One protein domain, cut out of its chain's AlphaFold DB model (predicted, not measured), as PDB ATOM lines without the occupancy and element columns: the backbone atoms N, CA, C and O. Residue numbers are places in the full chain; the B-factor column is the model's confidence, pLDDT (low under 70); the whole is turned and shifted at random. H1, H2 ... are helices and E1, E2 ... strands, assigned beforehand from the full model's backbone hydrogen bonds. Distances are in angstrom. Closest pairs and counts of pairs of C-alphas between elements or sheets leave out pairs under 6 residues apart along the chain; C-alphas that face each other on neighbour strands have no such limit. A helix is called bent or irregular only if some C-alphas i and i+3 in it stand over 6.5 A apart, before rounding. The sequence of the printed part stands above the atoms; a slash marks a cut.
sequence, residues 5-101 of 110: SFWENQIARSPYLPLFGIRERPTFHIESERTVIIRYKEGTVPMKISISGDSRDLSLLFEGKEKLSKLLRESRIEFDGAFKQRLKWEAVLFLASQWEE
ATOM      1  N   SER A   5      22.532 -21.956 -36.872       82.62
ATOM      2  CA  SER A   5      22.126 -21.224 -38.075       82.62
ATOM      3  C   SER A   5      20.980 -20.249 -37.801       82.62
ATOM      4  O   SER A   5      20.921 -19.171 -38.391       82.62
ATOM      5  N   PHE A   6      20.065 -20.600 -36.895       82.88
ATOM      6  CA  PHE A   6      19.015 -19.688 -36.451       82.88
ATOM      7  C   PHE A   6      19.608 -18.495 -35.685       82.88
ATOM      8  O   PHE A   6      19.316 -17.348 -36.019       82.88
ATOM      9  N   TRP A   7      20.516 -18.741 -34.738       85.62
ATOM     10  CA  TRP A   7      21.172 -17.691 -33.947       85.62
ATOM     11  C   TRP A   7      22.048 -16.763 -34.790       85.62
ATOM     12  O   TRP A   7      22.032 -15.549 -34.598       85.62
ATOM     13  N   GLU A   8      22.772 -17.298 -35.772       84.88
ATOM     14  CA  GLU A   8      23.545 -16.486 -36.711       84.88
ATOM     15  C   GLU A   8      22.641 -15.583 -37.557       84.88
ATOM     16  O   GLU A   8      22.985 -14.434 -37.836       84.88
ATOM     17  N   ASN A   9      21.451 -16.055 -37.933       82.75
ATOM     18  CA  ASN A   9      20.509 -15.249 -38.703       82.75
ATOM     19  C   ASN A   9      19.769 -14.210 -37.853       82.75
ATOM     20  O   ASN A   9      19.544 -13.105 -38.341       82.75
ATOM     21  N   GLN A  10      19.418 -14.530 -36.606       83.00
ATOM     22  CA  GLN A  10      18.668 -13.629 -35.728       83.00
ATOM     23  C   GLN A  10      19.584 -12.651 -34.980       83.00
ATOM     24  O   GLN A  10      19.359 -11.442 -34.987       83.00
ATOM     25  N   ILE A  11      20.644 -13.158 -34.351       86.31
ATOM     26  CA  ILE A  11      21.505 -12.389 -33.449       86.31
ATOM     27  C   ILE A  11      22.694 -11.804 -34.205       86.31
ATOM     28  O   ILE A  11      22.944 -10.605 -34.094       86.31
ATOM     29  N   ALA A  12      23.406 -12.592 -35.023       85.38
ATOM     30  CA  ALA A  12      24.603 -12.086 -35.713       85.38
ATOM     31  C   ALA A  12      24.293 -11.055 -36.812       85.38
ATOM     32  O   ALA A  12      25.184 -10.323 -37.243       85.38
ATOM     33  N   ARG A  13      23.035 -10.982 -37.267       84.19
ATOM     34  CA  ARG A  13      22.545  -9.968 -38.215       84.19
ATOM     35  C   ARG A  13      21.765  -8.836 -37.546       84.19
ATOM     36  O   ARG A  13      21.240  -7.981 -38.255       84.19
ATOM     37  N   SER A  14      21.681  -8.826 -36.217       84.75
ATOM     38  CA  SER A  14      20.963  -7.789 -35.483       84.75
ATOM     39  C   SER A  14      21.566  -6.403 -35.770       84.75
ATOM     40  O   SER A  14      22.783  -6.225 -35.639       84.75
ATOM     41  N   PRO A  15      20.744  -5.392 -36.116       86.62
ATOM     42  CA  PRO A  15      21.223  -4.031 -36.368       86.62
ATOM     43  C   PRO A  15      21.710  -3.336 -35.091       86.62
ATOM     44  O   PRO A  15      22.298  -2.260 -35.162       86.62
ATOM     45  N   TYR A  16      21.471  -3.936 -33.923       87.19
ATOM     46  CA  TYR A  16      21.826  -3.372 -32.625       87.19
ATOM     47  C   TYR A  16      23.255  -3.714 -32.188       87.19
ATOM     48  O   TYR A  16      23.773  -3.069 -31.281       87.19
ATOM     49  N   LEU A  17      23.930  -4.671 -32.840       90.12
ATOM     50  CA  LEU A  17      25.314  -5.054 -32.518       90.12
ATOM     51  C   LEU A  17      26.294  -3.856 -32.466       90.12
ATOM     52  O   LEU A  17      27.056  -3.761 -31.493       90.12
ATOM     53  N   PRO A  18      26.253  -2.883 -33.407       90.06
ATOM     54  CA  PRO A  18      27.154  -1.732 -33.376       90.06
ATOM     55  C   PRO A  18      26.966  -0.822 -32.155       90.06
ATOM     56  O   PRO A  18      27.950  -0.238 -31.699       90.06
ATOM     57  N   LEU A  19      25.753  -0.743 -31.582       89.12
ATOM     58  CA  LEU A  19      25.477   0.041 -30.365       89.12
ATOM     59  C   LEU A  19      26.281  -0.469 -29.162       89.12
ATOM     60  O   LEU A  19      26.572   0.277 -28.231       89.12
ATOM     61  N   PHE A  20      26.685  -1.736 -29.214       88.88
ATOM     62  CA  PHE A  20      27.461  -2.405 -28.181       88.88
ATOM     63  C   PHE A  20      28.936  -2.598 -28.565       88.88
ATOM     64  O   PHE A  20      29.655  -3.371 -27.925       88.88
ATOM     65  N   GLY A  21      29.407  -1.903 -29.606       88.06
ATOM     66  CA  GLY A  21      30.787  -1.985 -30.085       88.06
ATOM     67  C   GLY A  21      31.118  -3.268 -30.855       88.06
ATOM     68  O   GLY A  21      32.290  -3.505 -31.140       88.06
ATOM     69  N   ILE A  22      30.112  -4.075 -31.210       90.56
ATOM     70  CA  ILE A  22      30.261  -5.300 -32.002       90.56
ATOM     71  C   ILE A  22      30.005  -4.936 -33.469       90.56
ATOM     72  O   ILE A  22      28.866  -4.884 -33.925       90.56
ATOM     73  N   ARG A  23      31.068  -4.584 -34.197       84.69
ATOM     74  CA  ARG A  23      30.960  -4.111 -35.593       84.69
ATOM     75  C   ARG A  23      31.006  -5.237 -36.620       84.69
ATOM     76  O   ARG A  23      30.453  -5.104 -37.704       84.69
ATOM     77  N   GLU A  24      31.676  -6.326 -36.272       89.31
ATOM     78  CA  GLU A  24      31.727  -7.541 -37.078       89.31
ATOM     79  C   GLU A  24      30.716  -8.556 -36.547       89.31
ATOM     80  O   GLU A  24      30.404  -8.567 -35.355       89.31
ATOM     81  N   ARG A  25      30.209  -9.419 -37.431       90.69
ATOM     82  CA  ARG A  25      29.219 -10.428 -37.045       90.69
ATOM     83  C   ARG A  25      29.832 -11.402 -36.029       90.69
ATOM     84  O   ARG A  25      30.879 -11.981 -36.328       90.69
ATOM     85  N   PRO A  26      29.209 -11.603 -34.854       94.38
ATOM     86  CA  PRO A  26      29.642 -12.634 -33.927       94.38
ATOM     87  C   PRO A  26      29.429 -14.022 -34.542       94.38
ATOM     88  O   PRO A  26      28.503 -14.221 -35.328       94.38
ATOM     89  N   THR A  27      30.262 -14.983 -34.155       94.31
ATOM     90  CA  THR A  27      30.108 -16.393 -34.528       94.31
ATOM     91  C   THR A  27      29.741 -17.222 -33.310       94.31
ATOM     92  O   THR A  27      30.213 -16.965 -32.196       94.31
ATOM     93  N   PHE A  28      28.891 -18.220 -33.530       94.88
ATOM     94  CA  PHE A  28      28.369 -19.099 -32.490       94.88
ATOM     95  C   PHE A  28      28.885 -20.510 -32.740       94.88
ATOM     96  O   PHE A  28      28.862 -21.007 -33.863       94.88
ATOM     97  N   HIS A  29      29.367 -21.169 -31.696       94.12
ATOM     98  CA  HIS A  29      29.885 -22.526 -31.786       94.12
ATOM     99  C   HIS A  29      29.371 -23.350 -30.612       94.12
ATOM    100  O   HIS A  29      29.548 -22.957 -29.462       94.12
ATOM    101  N   ILE A  30      28.744 -24.486 -30.903       93.75
ATOM    102  CA  ILE A  30      28.346 -25.461 -29.888       93.75
ATOM    103  C   ILE A  30      29.587 -26.299 -29.579       93.75
ATOM    104  O   ILE A  30      30.015 -27.090 -30.414       93.75
ATOM    105  N   GLU A  31      30.183 -26.085 -28.409       93.38
ATOM    106  CA  GLU A  31      31.340 -26.866 -27.946       93.38
ATOM    107  C   GLU A  31      30.892 -28.220 -27.379       93.38
ATOM    108  O   GLU A  31      31.549 -29.239 -27.569       93.38
ATOM    109  N   SER A  32      29.727 -28.237 -26.730       90.75
ATOM    110  CA  SER A  32      29.034 -29.437 -26.269       90.75
ATOM    111  C   SER A  32      27.525 -29.192 -26.304       90.75
ATOM    112  O   SER A  32      27.090 -28.046 -26.413       90.75
ATOM    113  N   GLU A  33      26.699 -30.225 -26.120       87.00
ATOM    114  CA  GLU A  33      25.235 -30.061 -26.000       87.00
ATOM    115  C   GLU A  33      24.802 -29.094 -24.883       87.00
ATOM    116  O   GLU A  33      23.651 -28.656 -24.843       87.00
ATOM    117  N   ARG A  34      25.729 -28.765 -23.978       94.25
ATOM    118  CA  ARG A  34      25.522 -27.920 -22.809       94.25
ATOM    119  C   ARG A  34      26.287 -26.607 -22.860       94.25
ATOM    120  O   ARG A  34      26.214 -25.865 -21.890       94.25
ATOM    121  N   THR A  35      27.035 -26.310 -23.924       96.06
ATOM    122  CA  THR A  35      27.922 -25.140 -23.953       96.06
ATOM    123  C   THR A  35      27.940 -24.481 -25.321       96.06
ATOM    124  O   THR A  35      28.287 -25.098 -26.330       96.06
ATOM    125  N   VAL A  36      27.627 -23.186 -25.336       96.38
ATOM    126  CA  VAL A  36      27.714 -22.327 -26.516       96.38
ATOM    127  C   VAL A  36      28.823 -21.307 -26.313       96.38
ATOM    128  O   VAL A  36      28.843 -20.561 -25.335       96.38
ATOM    129  N   ILE A  37      29.734 -21.250 -27.275       97.25
ATOM    130  CA  ILE A  37      30.796 -20.259 -27.363       97.25
ATOM    131  C   ILE A  37      30.368 -19.167 -28.332       97.25
ATOM    132  O   ILE A  37      30.000 -19.457 -29.472       97.25
ATOM    133  N   ILE A  38      30.504 -17.913 -27.905       96.50
ATOM    134  CA  ILE A  38      30.295 -16.754 -28.770       96.50
ATOM    135  C   ILE A  38      31.621 -16.025 -28.941       96.50
ATOM    136  O   ILE A  38      32.236 -15.582 -27.966       96.50
ATOM    137  N   ARG A  39      32.072 -15.906 -30.191       96.38
ATOM    138  CA  ARG A  39      33.277 -15.156 -30.558       96.38
ATOM    139  C   ARG A  39      32.870 -13.888 -31.283       96.38
ATOM    140  O   ARG A  39      32.017 -13.916 -32.164       96.38
ATOM    141  N   TYR A  40      33.478 -12.773 -30.913       95.25
ATOM    142  CA  TYR A  40      33.170 -11.472 -31.495       95.25
ATOM    143  C   TYR A  40      34.382 -10.543 -31.393       95.25
ATOM    144  O   TYR A  40      35.397 -10.910 -30.805       95.25
ATOM    145  N   LYS A  41      34.301  -9.348 -31.978       93.00
ATOM    146  CA  LYS A  41      35.355  -8.334 -31.857       93.00
ATOM    147  C   LYS A  41      34.812  -7.029 -31.296       93.00
ATOM    148  O   LYS A  41      33.716  -6.604 -31.657       93.00
ATOM    149  N   GLU A  42      35.618  -6.386 -30.458       89.31
ATOM    150  CA  GLU A  42      35.427  -5.003 -30.018       89.31
ATOM    151  C   GLU A  42      36.544  -4.150 -30.624       89.31
ATOM    152  O   GLU A  42      37.688  -4.176 -30.173       89.31
ATOM    153  N   GLY A  43      36.233  -3.437 -31.710       86.31
ATOM    154  CA  GLY A  43      37.271  -2.837 -32.549       86.31
ATOM    155  C   GLY A  43      38.153  -3.924 -33.168       86.31
ATOM    156  O   GLY A  43      37.652  -4.780 -33.891       86.31
ATOM    157  N   THR A  44      39.454  -3.903 -32.873       86.81
ATOM    158  CA  THR A  44      40.420  -4.920 -33.327       86.81
ATOM    159  C   THR A  44      40.639  -6.047 -32.316       86.81
ATOM    160  O   THR A  44      41.330  -7.015 -32.629       86.81
ATOM    161  N   VAL A  45      40.061  -5.948 -31.114       91.19
ATOM    162  CA  VAL A  45      40.311  -6.893 -30.022       91.19
ATOM    163  C   VAL A  45      39.365  -8.092 -30.143       91.19
ATOM    164  O   VAL A  45      38.145  -7.902 -30.097       91.19
ATOM    165  N   PRO A  46      39.885  -9.326 -30.292       93.44
ATOM    166  CA  PRO A  46      39.061 -10.525 -30.274       93.44
ATOM    167  C   PRO A  46      38.560 -10.805 -28.857       93.44
ATOM    168  O   PRO A  46      39.320 -10.794 -27.892       93.44
ATOM    169  N   MET A  47      37.270 -11.101 -28.752       95.75
ATOM    170  CA  MET A  47      36.576 -11.395 -27.506       95.75
ATOM    171  C   MET A  47      35.900 -12.765 -27.601       95.75
ATOM    172  O   MET A  47      35.418 -13.180 -28.660       95.75
ATOM    173  N   LYS A  48      35.839 -13.465 -26.467       96.75
ATOM    174  CA  LYS A  48      35.164 -14.757 -26.309       96.75
ATOM    175  C   LYS A  48      34.342 -14.726 -25.024       96.75
ATOM    176  O   LYS A  48      34.805 -14.178 -24.026       96.75
ATOM    177  N   ILE A  49      33.152 -15.313 -25.068       97.81
ATOM    178  CA  ILE A  49      32.375 -15.701 -23.884       97.81
ATOM    179  C   ILE A  49      31.862 -17.132 -24.056       97.81
ATOM    180  O   ILE A  49      31.769 -17.621 -25.191       97.81
ATOM    181  N   SER A  50      31.518 -17.788 -22.951       98.06
ATOM    182  CA  SER A  50      30.772 -19.047 -22.976       98.06
ATOM    183  C   SER A  50      29.496 -18.947 -22.149       98.06
ATOM    184  O   SER A  50      29.434 -18.217 -21.158       98.06
ATOM    185  N   ILE A  51      28.459 -19.650 -22.594       97.88
ATOM    186  CA  ILE A  51      27.221 -19.839 -21.842       97.88
ATOM    187  C   ILE A  51      26.983 -21.338 -21.761       97.88
ATOM    188  O   ILE A  51      26.900 -22.005 -22.799       97.88
ATOM    189  N   SER A  52      26.902 -21.863 -20.545       97.81
ATOM    190  CA  SER A  52      26.658 -23.278 -20.288       97.81
ATOM    191  C   SER A  52      25.321 -23.487 -19.587       97.81
ATOM    192  O   SER A  52      24.840 -22.615 -18.877       97.81
ATOM    193  N   GLY A  53      24.679 -24.626 -19.810       96.75
ATOM    194  CA  GLY A  53      23.355 -24.925 -19.268       96.75
ATOM    195  C   GLY A  53      22.799 -26.213 -19.852       96.75
ATOM    196  O   GLY A  53      23.500 -26.935 -20.562       96.75
ATOM    197  N   ASP A  54      21.549 -26.544 -19.556       95.12
ATOM    198  CA  ASP A  54      20.859 -27.541 -20.372       95.12
ATOM    199  C   ASP A  54      20.451 -26.954 -21.734       95.12
ATOM    200  O   ASP A  54      20.335 -25.740 -21.929       95.12
ATOM    201  N   SER A  55      20.253 -27.834 -22.713       93.12
ATOM    202  CA  SER A  55      19.974 -27.423 -24.089       93.12
ATOM    203  C   SER A  55      18.632 -26.702 -24.245       93.12
ATOM    204  O   SER A  55      18.482 -25.886 -25.157       93.12
ATOM    205  N   ARG A  56      17.656 -26.963 -23.366       94.56
ATOM    206  CA  ARG A  56      16.353 -26.293 -23.393       94.56
ATOM    207  C   ARG A  56      16.503 -24.843 -22.957       94.56
ATOM    208  O   ARG A  56      15.954 -23.962 -23.613       94.56
ATOM    209  N   ASP A  57      17.268 -24.592 -21.908       96.00
ATOM    210  CA  ASP A  57      17.458 -23.262 -21.342       96.00
ATOM    211  C   ASP A  57      18.329 -22.382 -22.234       96.00
ATOM    212  O   ASP A  57      18.007 -21.213 -22.453       96.00
ATOM    213  N   LEU A  58      19.353 -22.969 -22.860       94.62
ATOM    214  CA  LEU A  58      20.114 -22.308 -23.918       94.62
ATOM    215  C   LEU A  58      19.210 -21.944 -25.107       94.62
ATOM    216  O   LEU A  58      19.265 -20.817 -25.594       94.62
ATOM    217  N   SER A  59      18.328 -22.850 -25.542       92.12
ATOM    218  CA  SER A  59      17.332 -22.545 -26.578       92.12
ATOM    219  C   SER A  59      16.411 -21.389 -26.176       92.12
ATOM    220  O   SER A  59      16.266 -20.441 -26.943       92.12
ATOM    221  N   LEU A  60      15.832 -21.420 -24.969       93.12
ATOM    222  CA  LEU A  60      14.957 -20.349 -24.475       93.12
ATOM    223  C   LEU A  60      15.670 -18.993 -24.440       93.12
ATOM    224  O   LEU A  60      15.066 -17.979 -24.792       93.12
ATOM    225  N   LEU A  61      16.947 -18.979 -24.051       94.25
ATOM    226  CA  LEU A  61      17.766 -17.776 -24.039       94.25
ATOM    227  C   LEU A  61      17.978 -17.205 -25.447       94.25
ATOM    228  O   LEU A  61      17.703 -16.032 -25.690       94.25
ATOM    229  N   PHE A  62      18.495 -18.017 -26.371       91.50
ATOM    230  CA  PHE A  62      18.875 -17.538 -27.703       91.50
ATOM    231  C   PHE A  62      17.674 -17.278 -28.619       91.50
ATOM    232  O   PHE A  62      17.786 -16.491 -29.553       91.50
ATOM    233  N   GLU A  63      16.522 -17.884 -28.334       88.69
ATOM    234  CA  GLU A  63      15.238 -17.546 -28.962       88.69
ATOM    235  C   GLU A  63      14.584 -16.303 -28.331       88.69
ATOM    236  O   GLU A  63      13.540 -15.856 -28.800       88.69
ATOM    237  N   GLY A  64      15.171 -15.745 -27.263       89.00
ATOM    238  CA  GLY A  64      14.673 -14.557 -26.568       89.00
ATOM    239  C   GLY A  64      13.415 -14.775 -25.729       89.00
ATOM    240  O   GLY A  64      12.782 -13.810 -25.305       89.00
ATOM    241  N   LYS A  65      13.051 -16.033 -25.469       91.56
ATOM    242  CA  LYS A  65      11.907 -16.410 -24.625       91.56
ATOM    243  C   LYS A  65      12.199 -16.220 -23.138       91.56
ATOM    244  O   LYS A  65      11.275 -16.051 -22.349       91.56
ATOM    245  N   GLU A  66      13.474 -16.248 -22.755       95.00
ATOM    246  CA  GLU A  66      13.935 -16.015 -21.389       95.00
ATOM    247  C   GLU A  66      15.134 -15.064 -21.356       95.00
ATOM    248  O   GLU A  66      15.952 -15.015 -22.273       95.00
ATOM    249  N   LYS A  67      15.253 -14.305 -20.262       96.12
ATOM    250  CA  LYS A  67      16.353 -13.352 -20.055       96.12
ATOM    251  C   LYS A  67      17.585 -14.047 -19.472       96.12
ATOM    252  O   LYS A  67      17.457 -14.810 -18.513       96.12
ATOM    253  N   LEU A  68      18.782 -13.701 -19.962       97.31
ATOM    254  CA  LEU A  68      20.068 -14.201 -19.441       97.31
ATOM    255  C   LEU A  68      20.185 -13.948 -17.928       97.31
ATOM    256  O   LEU A  68      20.533 -14.840 -17.156       97.31
ATOM    257  N   SER A  69      19.813 -12.756 -17.474       97.06
ATOM    258  CA  SER A  69      19.807 -12.352 -16.069       97.06
ATOM    259  C   SER A  69      18.898 -13.213 -15.189       97.06
ATOM    260  O   SER A  69      19.281 -13.531 -14.062       97.06
ATOM    261  N   LYS A  70      17.731 -13.622 -15.702       97.44
ATOM    262  CA  LYS A  70      16.794 -14.504 -14.997       97.44
ATOM    263  C   LYS A  70      17.362 -15.916 -14.880       97.44
ATOM    264  O   LYS A  70      17.442 -16.423 -13.766       97.44
ATOM    265  N   LEU A  71      17.819 -16.500 -15.988       98.00
ATOM    266  CA  LEU A  71      18.369 -17.860 -16.005       98.00
ATOM    267  C   LEU A  71      19.622 -17.994 -15.122       98.00
ATOM    268  O   LEU A  71      19.775 -18.991 -14.422       98.00
ATOM    269  N   LEU A  72      20.479 -16.966 -15.083       97.69
ATOM    270  CA  LEU A  72      21.641 -16.934 -14.186       97.69
ATOM    271  C   LEU A  72      21.243 -16.846 -12.707       97.69
ATOM    272  O   LEU A  72      21.855 -17.498 -11.867       97.69
ATOM    273  N   ARG A  73      20.228 -16.040 -12.369       97.75
ATOM    274  CA  ARG A  73      19.729 -15.915 -10.987       97.75
ATOM    275  C   ARG A  73      19.079 -17.208 -10.493       97.75
ATOM    276  O   ARG A  73      19.149 -17.500  -9.308       97.75
ATOM    277  N   GLU A  74      18.447 -17.951 -11.395       98.06
ATOM    278  CA  GLU A  74      17.836 -19.257 -11.124       98.06
ATOM    279  C   GLU A  74      18.853 -20.415 -11.175       98.06
ATOM    280  O   GLU A  74      18.454 -21.565 -11.026       98.06
ATOM    281  N   SER A  75      20.148 -20.136 -11.392       97.75
ATOM    282  CA  SER A  75      21.219 -21.144 -11.513       97.75
ATOM    283  C   SER A  75      20.960 -22.208 -12.590       97.75
ATOM    284  O   SER A  75      21.397 -23.350 -12.477       97.75
ATOM    285  N   ARG A  76      20.239 -21.825 -13.648       97.94
ATOM    286  CA  ARG A  76      19.868 -22.694 -14.775       97.94
ATOM    287  C   ARG A  76      20.911 -22.712 -15.887       97.94
ATOM    288  O   ARG A  76      21.054 -23.690 -16.616       97.94
ATOM    289  N   ILE A  77      21.655 -21.618 -15.990       98.06
ATOM    290  CA  ILE A  77      22.803 -21.473 -16.876       98.06
ATOM    291  C   ILE A  77      23.964 -20.856 -16.101       98.06
ATOM    292  O   ILE A  77      23.762 -20.233 -15.057       98.06
ATOM    293  N   GLU A  78      25.161 -20.956 -16.658       98.19
ATOM    294  CA  GLU A  78      26.347 -20.228 -16.225       98.19
ATOM    295  C   GLU A  78      26.863 -19.371 -17.385       98.19
ATOM    296  O   GLU A  78      26.607 -19.643 -18.560       98.19
ATOM    297  N   PHE A  79      27.569 -18.296 -17.048       98.12
ATOM    298  CA  PHE A  79      28.140 -17.365 -18.014       98.12
ATOM    299  C   PHE A  79      29.607 -17.144 -17.671       98.12
ATOM    300  O   PHE A  79      29.913 -16.605 -16.606       98.12
ATOM    301  N   ASP A  80      30.493 -17.517 -18.587       97.94
ATOM    302  CA  ASP A  80      31.924 -17.256 -18.482       97.94
ATOM    303  C   ASP A  80      32.288 -16.020 -19.308       97.94
ATOM    304  O   ASP A  80      32.248 -16.010 -20.546       97.94
ATOM    305  N   GLY A  81      32.604 -14.948 -18.592       95.88
ATOM    306  CA  GLY A  81      32.990 -13.660 -19.139       95.88
ATOM    307  C   GLY A  81      32.889 -12.559 -18.088       95.88
ATOM    308  O   GLY A  81      32.263 -12.708 -17.036       95.88
ATOM    309  N   ALA A  82      33.487 -11.407 -18.375       96.00
ATOM    310  CA  ALA A  82      33.436 -10.261 -17.481       96.00
ATOM    311  C   ALA A  82      32.002  -9.723 -17.329       96.00
ATOM    312  O   ALA A  82      31.190  -9.767 -18.257       96.00
ATOM    313  N   PHE A  83      31.712  -9.090 -16.188       94.88
ATOM    314  CA  PHE A  83      30.400  -8.493 -15.907       94.88
ATOM    315  C   PHE A  83      29.921  -7.528 -17.009       94.88
ATOM    316  O   PHE A  83      28.761  -7.561 -17.416       94.88
ATOM    317  N   LYS A  84      30.833  -6.722 -17.571       94.00
ATOM    318  CA  LYS A  84      30.538  -5.835 -18.708       94.00
ATOM    319  C   LYS A  84      30.083  -6.609 -19.953       94.00
ATOM    320  O   LYS A  84      29.186  -6.153 -20.656       94.00
ATOM    321  N   GLN A  85      30.682  -7.770 -20.225       95.81
ATOM    322  CA  GLN A  85      30.281  -8.631 -21.341       95.81
ATOM    323  C   GLN A  85      28.909  -9.253 -21.078       95.81
ATOM    324  O   GLN A  85      28.085  -9.286 -21.985       95.81
ATOM    325  N   ARG A  86      28.624  -9.661 -19.837       96.69
ATOM    326  CA  ARG A  86      27.296 -10.155 -19.447       96.69
ATOM    327  C   ARG A  86      26.204  -9.116 -19.704       96.69
ATOM    328  O   ARG A  86      25.226  -9.430 -20.372       96.69
ATOM    329  N   LEU A  87      26.375  -7.881 -19.223       95.25
ATOM    330  CA  LEU A  87      25.402  -6.798 -19.452       95.25
ATOM    331  C   LEU A  87      25.209  -6.499 -20.940       95.25
ATOM    332  O   LEU A  87      24.095  -6.259 -21.400       95.25
ATOM    333  N   LYS A  88      26.305  -6.534 -21.699       94.50
ATOM    334  CA  LYS A  88      26.278  -6.351 -23.145       94.50
ATOM    335  C   LYS A  88      25.437  -7.423 -23.831       94.50
ATOM    336  O   LYS A  88      24.550  -7.098 -24.614       94.50
ATOM    337  N   TRP A  89      25.712  -8.687 -23.532       95.44
ATOM    338  CA  TRP A  89      25.027  -9.808 -24.163       95.44
ATOM    339  C   TRP A  89      23.575  -9.947 -23.705       95.44
ATOM    340  O   TRP A  89      22.742 -10.296 -24.532       95.44
ATOM    341  N   GLU A  90      23.232  -9.565 -22.470       95.69
ATOM    342  CA  GLU A  90      21.833  -9.399 -22.040       95.69
ATOM    343  C   GLU A  90      21.070  -8.484 -23.007       95.69
ATOM    344  O   GLU A  90      20.027  -8.858 -23.540       95.69
ATOM    345  N   ALA A  91      21.613  -7.289 -23.261       92.88
ATOM    346  CA  ALA A  91      20.961  -6.298 -24.104       92.88
ATOM    347  C   ALA A  91      20.917  -6.728 -25.579       92.88
ATOM    348  O   ALA A  91      19.886  -6.567 -26.231       92.88
ATOM    349  N   VAL A  92      22.005  -7.312 -26.098       93.06
ATOM    350  CA  VAL A  92      22.062  -7.830 -27.475       93.06
ATOM    351  C   VAL A  92      21.021  -8.925 -27.694       93.06
ATOM    352  O   VAL A  92      20.280  -8.850 -28.671       93.06
ATOM    353  N   LEU A  93      20.944  -9.916 -26.801       92.69
ATOM    354  CA  LEU A  93      20.000 -11.031 -26.920       92.69
ATOM    355  C   LEU A  93      18.553 -10.544 -26.808       92.69
ATOM    356  O   LEU A  93      17.714 -10.919 -27.626       92.69
ATOM    357  N   PHE A  94      18.281  -9.639 -25.864       88.94
ATOM    358  CA  PHE A  94      16.967  -9.021 -25.723       88.94
ATOM    359  C   PHE A  94      16.549  -8.287 -27.004       88.94
ATOM    360  O   PHE A  94      15.502  -8.586 -27.568       88.94
ATOM    361  N   LEU A  95      17.379  -7.379 -27.523       88.00
ATOM    362  CA  LEU A  95      17.031  -6.581 -28.702       88.00
ATOM    363  C   LEU A  95      16.960  -7.413 -29.990       88.00
ATOM    364  O   LEU A  95      16.086  -7.180 -30.823       88.00
ATOM    365  N   ALA A  96      17.849  -8.397 -30.157       86.62
ATOM    366  CA  ALA A  96      17.819  -9.302 -31.306       86.62
ATOM    367  C   ALA A  96      16.522 -10.127 -31.357       86.62
ATOM    368  O   ALA A  96      16.008 -10.380 -32.445       86.62
ATOM    369  N   SER A  97      15.966 -10.497 -30.199       82.31
ATOM    370  CA  SER A  97      14.699 -11.233 -30.136       82.31
ATOM    371  C   SER A  97      13.498 -10.427 -30.630       82.31
ATOM    372  O   SER A  97      12.588 -10.988 -31.227       82.31
ATOM    373  N   GLN A  98      13.521  -9.108 -30.431       80.06
ATOM    374  CA  GLN A  98      12.407  -8.205 -30.736       80.06
ATOM    375  C   GLN A  98      12.466  -7.646 -32.169       80.06
ATOM    376  O   GLN A  98      11.524  -7.019 -32.644       80.06
ATOM    377  N   TRP A  99      13.581  -7.834 -32.878       74.19
ATOM    378  CA  TRP A  99      13.839  -7.165 -34.156       74.19
ATOM    379  C   TRP A  99      12.883  -7.566 -35.285       74.19
ATOM    380  O   TRP A  99      12.465  -6.701 -36.051       74.19
ATOM    381  N   GLU A 100      12.529  -8.848 -35.411       65.81
ATOM    382  CA  GLU A 100      11.586  -9.276 -36.457       65.81
ATOM    383  C   GLU A 100      10.167  -8.747 -36.186       65.81
ATOM    384  O   GLU A 100       9.482  -8.316 -37.115       65.81
ATOM    385  N   GLU A 101       9.756  -8.661 -34.919       64.62
ATOM    386  CA  GLU A 101       8.490  -8.025 -34.537       64.62
ATOM    387  C   GLU A 101       8.505  -6.527 -34.883       64.62
ATOM    388  O   GLU A 101       7.598  -6.031 -35.554       64.62
TER     389      GLU A 101
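What this domain is: This is residues 5 to 101 of the 110 residues of an uncharacterized protein of Fictibacillus aquaticus (UniProt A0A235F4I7). A twisted antiparallel sheet of four strands, in the order E1 - E2 - E3 - E4, makes a wall with H3 over one face and the other face bare. H1, H4 and H5 graze it on the helix side, and long H5 runs away from it. The printed part has 97 residues with five named helices and four named strands, ordered H1 H2 E1 E2 E3 H3 H4 E4 H5, a mixed class. It is compact, with a radius of gyration of the C-alphas of 12.3 A and spans of 32 by 31 by 23 A.

How they stand to each other: H1, residues 5 to 10, only grazes the sheet. H2, residues 17 to 20, is not on it. E1, residues 27 to 32, and E2, residues 35 to 42, form an antiparallel hairpin, N 29 and O 37 being 2.9 A apart. E2 and E3, residues 45 to 53, form another, with N 38 and O 49 at 3.0 A; E1 E2 E3 are a meander, each strand the antiparallel neighbour of the one before. H3, residues 55 to 62, lies over E3 at a height over the sheet of 8.5 A. H4, residues 68 to 73, only grazes the sheet; its Leu 71 and Ile 77 of E4, residues 77 to 80, have the closest C-alphas, 5.8 A. E4 is antiparallel to E3, with N 52 and O 78 at 3.0 A. H5, residues 83 to 101, only just touches H3, with 3 pairs of C-alphas within 8 A; Phe 62 and Leu 93 are closest, 6.6 A. Likewise H5 only just touches H2, with 3 pairs; the C-alphas of Phe 20 and Lys 88 are closest, 6.5 A. Every O i to N i+4 pair is within hydrogen-bond range in H1, H3 and H4, and 12 of 15 in H5; H2 is too short for one.

Where its parts are: H1 begins at C-alpha 5 (22.126, -21.224, -38.075). E2 measures 22.3 A, E3 27.0 A and H5 28.8 A from first to last C-alpha. H5 is irregular, C-alphas 97 and 100 being 7.3 A apart, and ends at C-alpha 101 (8.490, -8.025, -34.537).

The domain as a whole: The C-alphas farthest apart, of Thr 44 and Glu 74, are 34.8 A apart. The printed part has no cut and no long link. Residues 100 to 101 are under 70 in pLDDT.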